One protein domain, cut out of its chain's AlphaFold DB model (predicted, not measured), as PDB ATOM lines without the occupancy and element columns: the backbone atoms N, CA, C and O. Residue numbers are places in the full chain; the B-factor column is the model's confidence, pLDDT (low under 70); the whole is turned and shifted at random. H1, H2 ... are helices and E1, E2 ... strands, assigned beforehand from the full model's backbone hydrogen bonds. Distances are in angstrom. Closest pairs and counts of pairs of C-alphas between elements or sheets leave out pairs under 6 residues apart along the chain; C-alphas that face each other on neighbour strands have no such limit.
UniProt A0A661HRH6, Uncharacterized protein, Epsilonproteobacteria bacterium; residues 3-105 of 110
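This is residues 3 to 105 of the 110 residues of an uncharacterized protein of Epsilonproteobacteria bacterium (UniProt A0A661HRH6). A small, strongly twisted sheet of three strands makes a wall, with four short helices gathered to one side of it. H2 packs on edge strand E2, H3 lies beside the strands, and H1 and H4 meet crosswise farther out. The printed part has 103 residues, in the order E1 H1 H2 E2 H3 E3 H4; the sheet runs E2 E1 E3, antiparallel, and the class is mixed. It is compact, with a radius of gyration of the C-alphas of 12.8 A and spans of 38 by 31 by 20 A.

E1, residues 3 to 9, 18.3 A, begins at C-alpha 3 (13.278, 34.992, -51.000). H1 is residues 11 to 22, 17.7 A; H2 33 to 42, 14.6 A; E2 50 to 56, 19.6 A; H3 64 to 74, 14.7 A; E3 75 to 83, 21.5 A, and it bends by 55 degrees at residue 78. H4, residues 95 to 104, 14.6 A, ends at C-alpha 104 (-4.887, 14.492, -35.515).

N 5 and O 53 of E1 and E2 are 2.8 A apart, and N 6 and O 79 of E1 and E3 2.9 A, both within hydrogen-bond range. E2, H3 and E3 form a split strand-helix-strand unit, in which E2 and E3 run the same way in one sheet but are not neighbours, E1 being the inner strand between them, and its crossover is right-handed. The closest C-alphas of H2 and E2, Lys 42 and Trp 53, are 6.4 A apart. H1 touches H4 about perpendicular, 81 degrees, Lys 15 to His 103 at 5.1 A between C-alphas. In H2 and H4 every O i to N i+4 pair is within range, in H1 6 of 8, in H3 3 of 7 with 3 of 8 O i to N i+3.

The C-alphas of Asp 60 and Asp 105, the farthest apart, are 39.8 A apart. The printed part has no cut; the link E3 to H4 is long. No printed residue is under 70.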
ATOM      1  N   TYR A   3      14.111  34.149 -51.845       97.81
ATOM      2  CA  TYR A   3      13.278  34.992 -51.000       97.81
ATOM      3  C   TYR A   3      13.214  34.433 -49.586       97.81
ATOM      4  O   TYR A   3      13.063  33.229 -49.400       97.81
ATOM      5  N   LYS A   4      13.303  35.321 -48.593       98.06
ATOM      6  CA  LYS A   4      12.755  35.063 -47.262       98.06
ATOM      7  C   LYS A   4      11.285  35.445 -47.312       98.06
ATOM      8  O   LYS A   4      10.961  36.596 -47.619       98.06
ATOM      9  N   VAL A   5      10.423  34.476 -47.066       98.44
ATOM     10  CA  VAL A   5       8.978  34.619 -47.175       98.44
ATOM     11  C   VAL A   5       8.388  34.672 -45.782       98.44
ATOM     12  O   VAL A   5       8.824  33.942 -44.892       98.44
ATOM     13  N   LYS A   6       7.403  35.545 -45.602       98.44
ATOM     14  CA  LYS A   6       6.574  35.625 -44.408       98.44
ATOM     15  C   LYS A   6       5.118  35.550 -44.832       98.44
ATOM     16  O   LYS A   6       4.732  36.213 -45.786       98.44
ATOM     17  N   ALA A   7       4.313  34.757 -44.143       98.56
ATOM     18  CA  ALA A   7       2.884  34.656 -44.423       98.56
ATOM     19  C   ALA A   7       2.096  34.412 -43.142       98.56
ATOM     20  O   ALA A   7       2.655  33.989 -42.129       98.56
ATOM     21  N   LYS A   8       0.786  34.633 -43.194       98.31
ATOM     22  CA  LYS A   8      -0.137  34.223 -42.138       98.31
ATOM     23  C   LYS A   8      -0.950  33.010 -42.553       98.31
ATOM     24  O   LYS A   8      -1.353  32.889 -43.708       98.31
ATOM     25  N   ILE A   9      -1.222  32.123 -41.602       97.75
ATOM     26  CA  ILE A   9      -2.051  30.939 -41.829       97.75
ATOM     27  C   ILE A   9      -3.540  31.282 -41.810       97.75
ATOM     28  O   ILE A   9      -4.033  31.954 -40.904       97.75
ATOM     29  N   ASN A  10      -4.299  30.706 -42.742       96.00
ATOM     30  CA  ASN A  10      -5.734  30.547 -42.560       96.00
ATOM     31  C   ASN A  10      -5.989  29.323 -41.678       96.00
ATOM     32  O   ASN A  10      -6.169  28.205 -42.158       96.00
ATOM     33  N   LYS A  11      -6.003  29.573 -40.373       92.62
ATOM     34  CA  LYS A  11      -6.297  28.622 -39.303       92.62
ATOM     35  C   LYS A  11      -7.349  27.561 -39.665       92.62
ATOM     36  O   LYS A  11      -7.046  26.373 -39.668       92.62
ATOM     37  N   ILE A  12      -8.545  27.977 -40.091       93.12
ATOM     38  CA  ILE A  12      -9.674  27.077 -40.406       93.12
ATOM     39  C   ILE A  12      -9.316  26.050 -41.496       93.12
ATOM     40  O   ILE A  12      -9.877  24.960 -41.523       93.12
ATOM     41  N   LYS A  13      -8.360  26.369 -42.374       95.25
ATOM     42  CA  LYS A  13      -7.957  25.526 -43.503       95.25
ATOM     43  C   LYS A  13      -6.707  24.684 -43.246       95.25
ATOM     44  O   LYS A  13      -6.277  23.982 -44.152       95.25
ATOM     45  N   MET A  14      -6.095  24.739 -42.061       95.38
ATOM     46  CA  MET A  14      -4.821  24.044 -41.814       95.38
ATOM     47  C   MET A  14      -4.941  22.518 -41.866       95.38
ATOM     48  O   MET A  14      -4.024  21.862 -42.353       95.38
ATOM     49  N   LYS A  15      -6.083  21.955 -41.445       94.75
ATOM     50  CA  LYS A  15      -6.345  20.513 -41.598       94.75
ATOM     51  C   LYS A  15      -6.390  20.122 -43.080       94.75
ATOM     52  O   LYS A  15      -5.659  19.228 -43.495       94.75
ATOM     53  N   ASP A  16      -7.165  20.856 -43.877       96.12
ATOM     54  CA  ASP A  16      -7.255  20.646 -45.328       96.12
ATOM     55  C   ASP A  16      -5.903  20.853 -46.020       96.12
ATOM     56  O   ASP A  16      -5.573  20.140 -46.966       96.12
ATOM     57  N   PHE A  17      -5.107  21.818 -45.546       97.56
ATOM     58  CA  PHE A  17      -3.785  22.084 -46.098       97.56
ATOM     59  C   PHE A  17      -2.844  20.904 -45.878       97.56
ATOM     60  O   PHE A  17      -2.205  20.449 -46.821       97.56
ATOM     61  N   TYR A  18      -2.800  20.369 -44.654       97.62
ATOM     62  CA  TYR A  18      -1.969  19.211 -44.345       97.62
ATOM     63  C   TYR A  18      -2.375  17.977 -45.154       97.62
ATOM     64  O   TYR A  18      -1.509  17.279 -45.678       97.62
ATOM     65  N   THR A  19      -3.679  17.741 -45.330       97.50
ATOM     66  CA  THR A  19      -4.161  16.681 -46.223       97.50
ATOM     67  C   THR A  19      -3.652  16.888 -47.648       97.50
ATOM     68  O   THR A  19      -3.009  15.991 -48.179       97.50
ATOM     69  N   ALA A  20      -3.816  18.079 -48.229       98.00
ATOM     70  CA  ALA A  20      -3.353  18.356 -49.593       98.00
ATOM     71  C   ALA A  20      -1.820  18.249 -49.765       98.00
ATOM     72  O   ALA A  20      -1.332  17.900 -50.841       98.00
ATOM     73  N   LEU A  21      -1.055  18.552 -48.707       98.12
ATOM     74  CA  LEU A  21       0.405  18.412 -48.673       98.12
ATOM     75  C   LEU A  21       0.866  16.948 -48.585       98.12
ATOM     76  O   LEU A  21       2.011  16.661 -48.927       98.12
ATOM     77  N   THR A  22       0.013  16.034 -48.114       97.88
ATOM     78  CA  THR A  22       0.383  14.638 -47.814       97.88
ATOM     79  C   THR A  22      -0.311  13.600 -48.696       97.88
ATOM     80  O   THR A  22       0.186  12.481 -48.805       97.88
ATOM     81  N   ASP A  23      -1.416  13.950 -49.358       97.69
ATOM     82  CA  ASP A  23      -2.213  13.034 -50.186       97.69
ATOM     83  C   ASP A  23      -1.851  13.041 -51.682       97.69
ATOM     84  O   ASP A  23      -2.446  12.296 -52.459       97.69
ATOM     85  N   GLY A  24      -0.870  13.858 -52.077       96.75
ATOM     86  CA  GLY A  24      -0.423  14.019 -53.464       96.75
ATOM     87  C   GLY A  24      -1.088  15.177 -54.214       96.75
ATOM     88  O   GLY A  24      -0.568  15.599 -55.243       96.75
ATOM     89  N   SER A  25      -2.159  15.778 -53.679       97.62
ATOM     90  CA  SER A  25      -2.897  16.862 -54.352       97.62
ATOM     91  C   SER A  25      -2.029  18.068 -54.700       97.62
ATOM     92  O   SER A  25      -2.301  18.743 -55.692       97.62
ATOM     93  N   ILE A  26      -1.018  18.373 -53.881       98.06
ATOM     94  CA  ILE A  26      -0.018  19.410 -54.171       98.06
ATOM     95  C   ILE A  26       1.219  18.810 -54.843       98.06
ATOM     96  O   ILE A  26       1.685  19.372 -55.824       98.06
ATOM     97  N   ALA A  27       1.735  17.679 -54.355       97.62
ATOM     98  CA  ALA A  27       2.990  17.103 -54.848       97.62
ATOM     99  C   ALA A  27       2.953  16.729 -56.342       97.62
ATOM    100  O   ALA A  27       3.979  16.829 -57.008       97.62
ATOM    101  N   ASP A  28       1.785  16.346 -56.862       97.62
ATOM    102  CA  ASP A  28       1.599  15.960 -58.264       97.62
ATOM    103  C   ASP A  28       1.328  17.166 -59.192       97.62
ATOM    104  O   ASP A  28       1.113  16.989 -60.394       97.62
ATOM    105  N   GLN A  29       1.294  18.397 -58.659       95.31
ATOM    106  CA  GLN A  29       1.134  19.604 -59.474       95.31
ATOM    107  C   GLN A  29       2.445  19.957 -60.177       95.31
ATOM    108  O   GLN A  29       3.497  20.071 -59.553       95.31
ATOM    109  N   GLU A  30       2.364  20.204 -61.479       92.12
ATOM    110  CA  GLU A  30       3.485  20.689 -62.281       92.12
ATOM    111  C   GLU A  30       3.399  22.217 -62.449       92.12
ATOM    112  O   GLU A  30       2.293  22.742 -62.629       92.12
ATOM    113  N   PRO A  31       4.531  22.944 -62.442       90.38
ATOM    114  CA  PRO A  31       5.900  22.444 -62.284       90.38
ATOM    115  C   PRO A  31       6.392  22.380 -60.826       90.38
ATOM    116  O   PRO A  31       7.394  21.723 -60.558       90.38
ATOM    117  N   ASP A  32       5.705  23.038 -59.889       91.12
ATOM    118  CA  ASP A  32       6.306  23.424 -58.599       91.12
ATOM    119  C   ASP A  32       5.779  22.626 -57.394       91.12
ATOM    120  O   ASP A  32       6.162  22.883 -56.255       91.12
ATOM    121  N   GLY A  33       4.899  21.644 -57.607       95.56
ATOM    122  CA  GLY A  33       4.255  20.870 -56.540       95.56
ATOM    123  C   GLY A  33       5.228  20.290 -55.505       95.56
ATOM    124  O   GLY A  33       5.067  20.549 -54.305       95.56
ATOM    125  N   PRO A  34       6.279  19.558 -55.925       96.31
ATOM    126  CA  PRO A  34       7.295  19.041 -55.008       96.31
ATOM    127  C   PRO A  34       8.057  20.143 -54.256       96.31
ATOM    128  O   PRO A  34       8.395  19.967 -53.081       96.31
ATOM    129  N   ASP A  35       8.303  21.282 -54.907       95.75
ATOM    130  CA  ASP A  35       9.010  22.414 -54.310       95.75
ATOM    131  C   ASP A  35       8.160  23.103 -53.238       95.75
ATOM    132  O   ASP A  35       8.672  23.380 -52.149       95.75
ATOM    133  N   ILE A  36       6.851  23.248 -53.470       97.38
ATOM    134  CA  ILE A  36       5.887  23.761 -52.488       97.38
ATOM    135  C   ILE A  36       5.859  22.870 -51.239       97.38
ATOM    136  O   ILE A  36       5.918  23.378 -50.114       97.38
ATOM    137  N   VAL A  37       5.798  21.542 -51.403       98.31
ATOM    138  CA  VAL A  37       5.815  20.605 -50.261       98.31
ATOM    139  C   VAL A  37       7.119  20.742 -49.473       98.31
ATOM    140  O   VAL A  37       7.098  20.876 -48.247       98.31
ATOM    141  N   ASN A  38       8.257  20.777 -50.166       97.69
ATOM    142  CA  ASN A  38       9.574  20.955 -49.557       97.69
ATOM    143  C   ASN A  38       9.716  22.313 -48.842       97.69
ATOM    144  O   ASN A  38      10.347  22.384 -47.785       97.69
ATOM    145  N   ALA A  39       9.118  23.383 -49.372       97.62
ATOM    146  CA  ALA A  39       9.066  24.685 -48.713       97.62
ATOM    147  C   ALA A  39       8.273  24.613 -47.399       97.62
ATOM    148  O   ALA A  39       8.763  25.062 -46.364       97.62
ATOM    149  N   MET A  40       7.098  23.974 -47.398       98.31
ATOM    150  CA  MET A  40       6.277  23.820 -46.188       98.31
ATOM    151  C   MET A  40       6.918  22.911 -45.133       98.31
ATOM    152  O   MET A  40       6.771  23.171 -43.941       98.31
ATOM    153  N   GLN A  41       7.686  21.896 -45.542       97.94
ATOM    154  CA  GLN A  41       8.489  21.073 -44.626       97.94
ATOM    155  C   GLN A  41       9.617  21.862 -43.944       97.94
ATOM    156  O   GLN A  41      10.012  21.536 -42.828       97.94
ATOM    157  N   LYS A  42      10.146  22.895 -44.610       97.12
ATOM    158  CA  LYS A  42      11.213  23.766 -44.086       97.12
ATOM    159  C   LYS A  42      10.686  25.010 -43.378       97.12
ATOM    160  O   LYS A  42      11.464  25.711 -42.731       97.12
ATOM    161  N   ALA A  43       9.401  25.312 -43.527       98.31
ATOM    162  CA  ALA A  43       8.789  26.472 -42.916       98.31
ATOM    163  C   ALA A  43       8.773  26.342 -41.394       98.31
ATOM    164  O   ALA A  43       8.530  25.275 -40.822       98.31
ATOM    165  N   VAL A  44       8.990  27.472 -40.734       98.31
ATOM    166  CA  VAL A  44       8.841  27.589 -39.290       98.31
ATOM    167  C   VAL A  44       7.686  28.513 -38.966       98.31
ATOM    168  O   VAL A  44       7.408  29.481 -39.670       98.31
ATOM    169  N   LYS A  45       7.035  28.241 -37.849       97.75
ATOM    170  CA  LYS A  45       6.010  29.089 -37.271       97.75
ATOM    171  C   LYS A  45       6.646  29.970 -36.195       97.75
ATOM    172  O   LYS A  45       7.080  29.458 -35.161       97.75
ATOM    173  N   THR A  46       6.738  31.276 -36.449       95.50
ATOM    174  CA  THR A  46       7.449  32.245 -35.586       95.50
ATOM    175  C   THR A  46       6.539  32.945 -34.576       95.50
ATOM    176  O   THR A  46       6.987  33.280 -33.485       95.50
ATOM    177  N   ASP A  47       5.251  33.084 -34.890       92.50
ATOM    178  CA  ASP A  47       4.208  33.657 -34.022       92.50
ATOM    179  C   ASP A  47       2.964  32.747 -34.026       92.50
ATOM    180  O   ASP A  47       2.948  31.744 -34.749       92.50
ATOM    181  N   PRO A  48       1.886  33.036 -33.259       90.31
ATOM    182  CA  PRO A  48       0.660  32.240 -33.284       90.31
ATOM    183  C   PRO A  48       0.136  31.912 -34.683       90.31
ATOM    184  O   PRO A  48      -0.277  30.773 -34.876       90.31
ATOM    185  N   ASP A  49       0.247  32.838 -35.638       95.06
ATOM    186  CA  ASP A  49      -0.330  32.681 -36.980       95.06
ATOM    187  C   ASP A  49       0.676  32.920 -38.113       95.06
ATOM    188  O   ASP A  49       0.297  32.854 -39.275       95.06
ATOM    189  N   THR A  50       1.941  33.198 -37.797       97.69
ATOM    190  CA  THR A  50       2.952  33.606 -38.784       97.69
ATOM    191  C   THR A  50       3.859  32.442 -39.152       97.69
ATOM    192  O   THR A  50       4.419  31.798 -38.262       97.69
ATOM    193  N   LEU A  51       4.055  32.236 -40.453       98.00
ATOM    194  CA  LEU A  51       5.054  31.346 -41.030       98.00
ATOM    195  C   LEU A  51       6.200  32.142 -41.639       98.00
ATOM    196  O   LEU A  51       5.976  33.200 -42.229       98.00
ATOM    197  N   GLU A  52       7.401  31.586 -41.554       98.56
ATOM    198  CA  GLU A  52       8.573  32.056 -42.280       98.56
ATOM    199  C   GLU A  52       9.313  30.883 -42.924       98.56
ATOM    200  O   GLU A  52       9.467  29.821 -42.319       98.56
ATOM    201  N   TRP A  53       9.773  31.071 -44.159       98.38
ATOM    202  CA  TRP A  53      10.588  30.093 -44.880       98.38
ATOM    203  C   TRP A  53      11.464  30.769 -45.932       98.38
ATOM    204  O   TRP A  53      11.349  31.969 -46.193       98.38
ATOM    205  N   TYR A  54      12.360  29.990 -46.530       98.12
ATOM    206  CA  TYR A  54      13.137  30.408 -47.690       98.12
ATOM    207  C   TYR A  54      12.663  29.677 -48.938       98.12
ATOM    208  O   TYR A  54      12.481  28.461 -48.904       98.12
ATOM    209  N   GLU A  55      12.537  30.403 -50.045       96.31
ATOM    210  CA  GLU A  55      12.052  29.842 -51.304       96.31
ATOM    211  C   GLU A  55      12.789  30.420 -52.506       96.31
ATOM    212  O   GLU A  55      13.055  31.623 -52.588       96.31
ATOM    213  N   THR A  56      13.154  29.538 -53.436       94.69
ATOM    214  CA  THR A  56      13.749  29.944 -54.707       94.69
ATOM    215  C   THR A  56      12.646  30.035 -55.744       94.69
ATOM    216  O   THR A  56      12.007  29.038 -56.023       94.69
ATOM    217  N   CYS A  57      12.469  31.209 -56.343       92.62
ATOM    218  CA  CYS A  57      11.468  31.439 -57.380       92.62
ATOM    219  C   CYS A  57      12.067  32.276 -58.517       92.62
ATOM    220  O   CYS A  57      12.937  33.129 -58.293       92.62
ATOM    221  N   HIS A  58      11.647  32.012 -59.751       90.00
ATOM    222  CA  HIS A  58      12.170  32.658 -60.963       90.00
ATOM    223  C   HIS A  58      11.133  33.505 -61.711       90.00
ATOM    224  O   HIS A  58      11.447  34.029 -62.777       90.00
ATOM    225  N   CYS A  59       9.936  33.658 -61.148       90.69
ATOM    226  CA  CYS A  59       8.864  34.481 -61.694       90.69
ATOM    227  C   CYS A  59       9.199  35.982 -61.635       90.69
ATOM    228  O   CYS A  59       9.968  36.427 -60.775       90.69
ATOM    229  N   ASP A  60       8.583  36.763 -62.529       92.25
ATOM    230  CA  ASP A  60       8.674  38.230 -62.522       92.25
ATOM    231  C   ASP A  60       8.049  38.807 -61.242       92.25
ATOM    232  O   ASP A  60       8.626  39.689 -60.598       92.25
ATOM    233  N   THR A  61       6.895  38.262 -60.843       94.25
ATOM    234  CA  THR A  61       6.289  38.495 -59.530       94.25
ATOM    235  C   THR A  61       6.677  37.346 -58.593       94.25
ATOM    236  O   THR A  61       6.407  36.190 -58.917       94.25
ATOM    237  N   PRO A  62       7.299  37.610 -57.428       94.75
ATOM    238  CA  PRO A  62       7.708  36.550 -56.510       94.75
ATOM    239  C   PRO A  62       6.540  35.640 -56.115       94.75
ATOM    240  O   PRO A  62       5.506  36.128 -55.652       94.75
ATOM    241  N   LEU A  63       6.747  34.328 -56.252       94.81
ATOM    242  CA  LEU A  63       5.803  33.267 -55.887       94.81
ATOM    243  C   LEU A  63       4.464  33.289 -56.642       94.81
ATOM    244  O   LEU A  63       3.469  32.791 -56.128       94.81
ATOM    245  N   GLU A  64       4.384  33.921 -57.816       95.25
ATOM    246  CA  GLU A  64       3.112  34.088 -58.536       95.25
ATOM    247  C   GLU A  64       2.374  32.763 -58.760       95.25
ATOM    248  O   GLU A  64       1.188  32.656 -58.454       95.25
ATOM    249  N   HIS A  65       3.084  31.731 -59.213       93.06
ATOM    250  CA  HIS A  65       2.459  30.459 -59.550       93.06
ATOM    251  C   HIS A  65       2.053  29.673 -58.298       93.06
ATOM    252  O   HIS A  65       0.936  29.158 -58.206       93.06
ATOM    253  N   GLU A  66       2.926  29.636 -57.295       95.88
ATOM    254  CA  GLU A  66       2.706  28.971 -56.016       95.88
ATOM    255  C   GLU A  66       1.543  29.627 -55.259       95.88
ATOM    256  O   GLU A  66       0.724  28.935 -54.650       95.88
ATOM    257  N   ARG A  67       1.407  30.957 -55.349       96.69
ATOM    258  CA  ARG A  67       0.278  31.711 -54.789       96.69
ATOM    259  C   ARG A  67      -1.035  31.408 -55.486       96.69
ATOM    260  O   ARG A  67      -1.997  31.065 -54.797       96.69
ATOM    261  N   ASP A  68      -1.056  31.467 -56.811       95.38
ATOM    262  CA  ASP A  68      -2.260  31.224 -57.608       95.38
ATOM    263  C   ASP A  68      -2.792  29.792 -57.439       95.38
ATOM    264  O   ASP A  68      -4.005  29.553 -57.388       95.38
ATOM    265  N   THR A  69      -1.887  28.819 -57.330       94.81
ATOM    266  CA  THR A  69      -2.243  27.396 -57.294       94.81
ATOM    267  C   THR A  69      -2.454  26.856 -55.883       94.81
ATOM    268  O   THR A  69      -3.353  26.028 -55.684       94.81
ATOM    269  N   VAL A  70      -1.690  27.324 -54.890       97.56
ATOM    270  CA  VAL A  70      -1.685  26.747 -53.539       97.56
ATOM    271  C   VAL A  70      -1.758  27.804 -52.443       97.56
ATOM    272  O   VAL A  70      -2.719  27.783 -51.671       97.56
ATOM    273  N   TYR A  71      -0.773  28.696 -52.319       98.06
ATOM    274  CA  TYR A  71      -0.602  29.478 -51.095       98.06
ATOM    275  C   TYR A  71      -1.791  30.380 -50.795       98.06
ATOM    276  O   TYR A  71      -2.260  30.343 -49.662       98.06
ATOM    277  N   ASP A  72      -2.382  31.078 -51.767       98.12
ATOM    278  CA  ASP A  72      -3.517  31.972 -51.483       98.12
ATOM    279  C   ASP A  72      -4.802  31.191 -51.097       98.12
ATOM    280  O   ASP A  72      -5.773  31.764 -50.589       98.12
ATOM    281  N   LYS A  73      -4.824  29.855 -51.251       97.75
ATOM    282  CA  LYS A  73      -5.907  29.010 -50.717       97.75
ATOM    283  C   LYS A  73      -5.794  28.819 -49.208       97.75
ATOM    284  O   LYS A  73      -6.841  28.730 -48.564       97.75
ATOM    285  N   TYR A  74      -4.585  28.756 -48.650       98.06
ATOM    286  CA  TYR A  74      -4.323  28.327 -47.265       98.06
ATOM    287  C   TYR A  74      -3.633  29.386 -46.403       98.06
ATOM    288  O   TYR A  74      -3.731  29.343 -45.177       98.06
ATOM    289  N   LEU A  75      -2.964  30.339 -47.034       98.31
ATOM    290  CA  LEU A  75      -2.182  31.409 -46.440       98.31
ATOM    291  C   LEU A  75      -2.727  32.762 -46.910       98.31
ATOM    292  O   LEU A  75      -3.502  32.854 -47.862       98.31
ATOM    293  N   HIS A  76      -2.339  33.823 -46.217       98.12
ATOM    294  CA  HIS A  76      -2.629  35.200 -46.600       98.12
ATOM    295  C   HIS A  76      -1.522  36.135 -46.102       98.12
ATOM    296  O   HIS A  76      -0.612  35.702 -45.396       98.12
ATOM    297  N   ASP A  77      -1.595  37.416 -46.465       98.00
ATOM    298  CA  ASP A  77      -0.592  38.434 -46.114       98.00
ATOM    299  C   ASP A  77       0.845  37.983 -46.461       98.00
ATOM    300  O   ASP A  77       1.756  38.114 -45.646       98.00
ATOM    301  N   ILE A  78       1.033  37.389 -47.649       98.25
ATOM    302  CA  ILE A  78       2.338  36.886 -48.099       98.25
ATOM    303  C   ILE A  78       3.246  38.064 -48.461       98.25
ATOM    304  O   ILE A  78       2.944  38.857 -49.354       98.25
ATOM    305  N   GLU A  79       4.385  38.138 -47.784       98.19
ATOM    306  CA  GLU A  79       5.446  39.113 -47.990       98.19
ATOM    307  C   GLU A  79       6.730  38.390 -48.404       98.19
ATOM    308  O   GLU A  79       7.140  37.406 -47.787       98.19
ATOM    309  N   THR A  80       7.407  38.904 -49.429       98.12
ATOM    310  CA  THR A  80       8.675  38.347 -49.917       98.12
ATOM    311  C   THR A  80       9.792  39.372 -49.797       98.12
ATOM    312  O   THR A  80       9.688  40.476 -50.333       98.12
ATOM    313  N   THR A  81      10.896  38.993 -49.159       97.81
ATOM    314  CA  THR A  81      12.126  39.792 -49.105       97.81
ATOM    315  C   THR A  81      13.219  39.098 -49.905       97.81
ATOM    316  O   THR A  81      13.605  37.978 -49.576       97.81
ATOM    317  N   LEU A  82      13.735  39.750 -50.952       97.38
ATOM    318  CA  LEU A  82      14.862  39.229 -51.729       97.38
ATOM    319  C   LEU A  82      16.113  39.134 -50.844       97.38
ATOM    320  O   LEU A  82      16.508  40.103 -50.192       97.38
ATOM    321  N   VAL A  83      16.757  37.973 -50.866       97.56
ATOM    322  CA  VAL A  83      17.997  37.680 -50.144       97.56
ATOM    323  C   VAL A  83      18.992  36.976 -51.073       97.56
ATOM    324  O   VAL A  83      18.645  36.553 -52.175       97.56
ATOM    325  N   TYR A  84      20.243  36.841 -50.631       94.88
ATOM    326  CA  TYR A  84      21.320  36.256 -51.441       94.88
ATOM    327  C   TYR A  84      21.827  34.903 -50.922       94.88
ATOM    328  O   TYR A  84      22.570  34.228 -51.626       94.88
ATOM    329  N   GLU A  85      21.421  34.496 -49.718       95.38
ATOM    330  CA  GLU A  85      21.782  33.212 -49.111       95.38
ATOM    331  C   GLU A  85      20.728  32.785 -48.082       95.38
ATOM    332  O   GLU A  85      20.034  33.632 -47.507       95.38
ATOM    333  N   ILE A  86      20.623  31.475 -47.847       94.38
ATOM    334  CA  ILE A  86      19.856  30.915 -46.728       94.38
ATOM    335  C   ILE A  86      20.688  31.102 -45.459       94.38
ATOM    336  O   ILE A  86      21.872  30.761 -45.440       94.38
ATOM    337  N   LYS A  87      20.066  31.622 -44.400       93.56
ATOM    338  CA  LYS A  87      20.690  31.792 -43.084       93.56
ATOM    339  C   LYS A  87      19.969  30.940 -42.052       93.56
ATOM    340  O   LYS A  87      18.781  30.669 -42.184       93.56
ATOM    341  N   ASP A  88      20.686  30.575 -40.999       90.50
ATOM    342  CA  ASP A  88      20.097  29.976 -39.800       90.50
ATOM    343  C   ASP A  88      19.512  31.083 -38.900       90.50
ATOM    344  O   ASP A  88      20.018  31.373 -37.818       90.50
ATOM    345  N   ASP A  89      18.527  31.820 -39.427       92.31
ATOM    346  CA  ASP A  89      17.922  32.998 -38.782       92.31
ATOM    347  C   ASP A  89      16.398  32.871 -38.575       92.31
ATOM    348  O   ASP A  89      15.726  33.832 -38.187       92.31
ATOM    349  N   LEU A  90      15.854  31.681 -38.835       93.56
ATOM    350  CA  LEU A  90      14.448  31.339 -38.654       93.56
ATOM    351  C   LEU A  90      14.220  30.825 -37.222       93.56
ATOM    352  O   LEU A  90      14.458  29.663 -36.916       93.56
ATOM    353  N   GLY A  91      13.766  31.701 -36.320       87.50
ATOM    354  CA  GLY A  91      13.651  31.428 -34.877       87.50
ATOM    355  C   GLY A  91      12.333  30.796 -34.399       87.50
ATOM    356  O   GLY A  91      11.869  31.147 -33.316       87.50
ATOM    357  N   GLY A  92      11.696  29.935 -35.198       94.75
ATOM    358  CA  GLY A  92      10.363  29.372 -34.919       94.75
ATOM    359  C   GLY A  92      10.348  27.874 -34.591       94.75
ATOM    360  O   GLY A  92      11.386  27.227 -34.489       94.75
ATOM    361  N   ILE A  93       9.143  27.318 -34.444       96.94
ATOM    362  CA  ILE A  93       8.923  25.862 -34.348       96.94
ATOM    363  C   ILE A  93       8.589  25.277 -35.724       96.94
ATOM    364  O   ILE A  93       8.073  25.999 -36.573       96.94
ATOM    365  N   SER A  94       8.848  23.984 -35.946       97.69
ATOM    366  CA  SER A  94       8.493  23.290 -37.195       97.69
ATOM    367  C   SER A  94       7.015  23.501 -37.532       97.69
ATOM    368  O   SER A  94       6.132  23.161 -36.737       97.69
ATOM    369  N   PHE A  95       6.733  24.084 -38.701       97.88
ATOM    370  CA  PHE A  95       5.354  24.223 -39.166       97.88
ATOM    371  C   PHE A  95       4.740  22.858 -39.487       97.88
ATOM    372  O   PHE A  95       3.571  22.628 -39.189       97.88
ATOM    373  N   TRP A  96       5.537  21.937 -40.030       98.00
ATOM    374  CA  TRP A  96       5.087  20.586 -40.343       98.00
ATOM    375  C   TRP A  96       4.594  19.843 -39.096       98.00
ATOM    376  O   TRP A  96       3.500  19.282 -39.107       98.00
ATOM    377  N   ASP A  97       5.338  19.928 -37.991       97.12
ATOM    378  CA  ASP A  97       4.963  19.296 -36.718       97.12
ATOM    379  C   ASP A  97       3.684  19.932 -36.148       97.12
ATOM    380  O   ASP A  97       2.848  19.250 -35.549       97.12
ATOM    381  N   CYS A  98       3.506  21.245 -36.354       95.44
ATOM    382  CA  CYS A  98       2.267  21.933 -35.995       95.44
ATOM    383  C   CYS A  98       1.084  21.373 -36.787       95.44
ATOM    384  O   CYS A  98       0.067  21.039 -36.187       95.44
ATOM    385  N   LEU A  99       1.218  21.250 -38.111       95.69
ATOM    386  CA  LEU A  99       0.170  20.711 -38.975       95.69
ATOM    387  C   LEU A  99      -0.194  19.272 -38.607       95.69
ATOM    388  O   LEU A  99      -1.377  18.977 -38.466       95.69
ATOM    389  N   GLU A 100       0.801  18.407 -38.406       94.94
ATOM    390  CA  GLU A 100       0.589  17.018 -37.994       94.94
ATOM    391  C   GLU A 100      -0.169  16.957 -36.660       94.94
ATOM    392  O   GLU A 100      -1.192  16.282 -36.547       94.94
ATOM    393  N   THR A 101       0.257  17.752 -35.672       93.81
ATOM    394  CA  THR A 101      -0.420  17.840 -34.370       93.81
ATOM    395  C   THR A 101      -1.865  18.314 -34.519       93.81
ATOM    396  O   THR A 101      -2.781  17.697 -33.979       93.81
ATOM    397  N   TRP A 102      -2.094  19.403 -35.258       92.12
ATOM    398  CA  TRP A 102      -3.430  19.973 -35.433       92.12
ATOM    399  C   TRP A 102      -4.352  19.058 -36.222       92.12
ATOM    400  O   TRP A 102      -5.548  19.066 -35.959       92.12
ATOM    401  N   HIS A 103      -3.827  18.296 -37.185       89.62
ATOM    402  CA  HIS A 103      -4.610  17.391 -38.022       89.62
ATOM    403  C   HIS A 103      -5.233  16.255 -37.212       89.62
ATOM    404  O   HIS A 103      -6.430  16.007 -37.357       89.62
ATOM    405  N   PHE A 104      -4.454  15.641 -36.317       84.38
ATOM    406  CA  PHE A 104      -4.887  14.492 -35.515       84.38
ATOM    407  C   PHE A 104      -5.518  14.857 -34.165       84.38
ATOM    408  O   PHE A 104      -6.133  13.999 -33.528       84.38
ATOM    409  N   ASP A 105      -5.388  16.105 -33.715       84.44
ATOM    410  CA  ASP A 105      -6.080  16.581 -32.523       84.44
ATOM    411  C   ASP A 105      -7.502  17.059 -32.876       84.44
ATOM    412  O   ASP A 105      -7.737  18.165 -33.375       84.44
TER     413      ASP A 105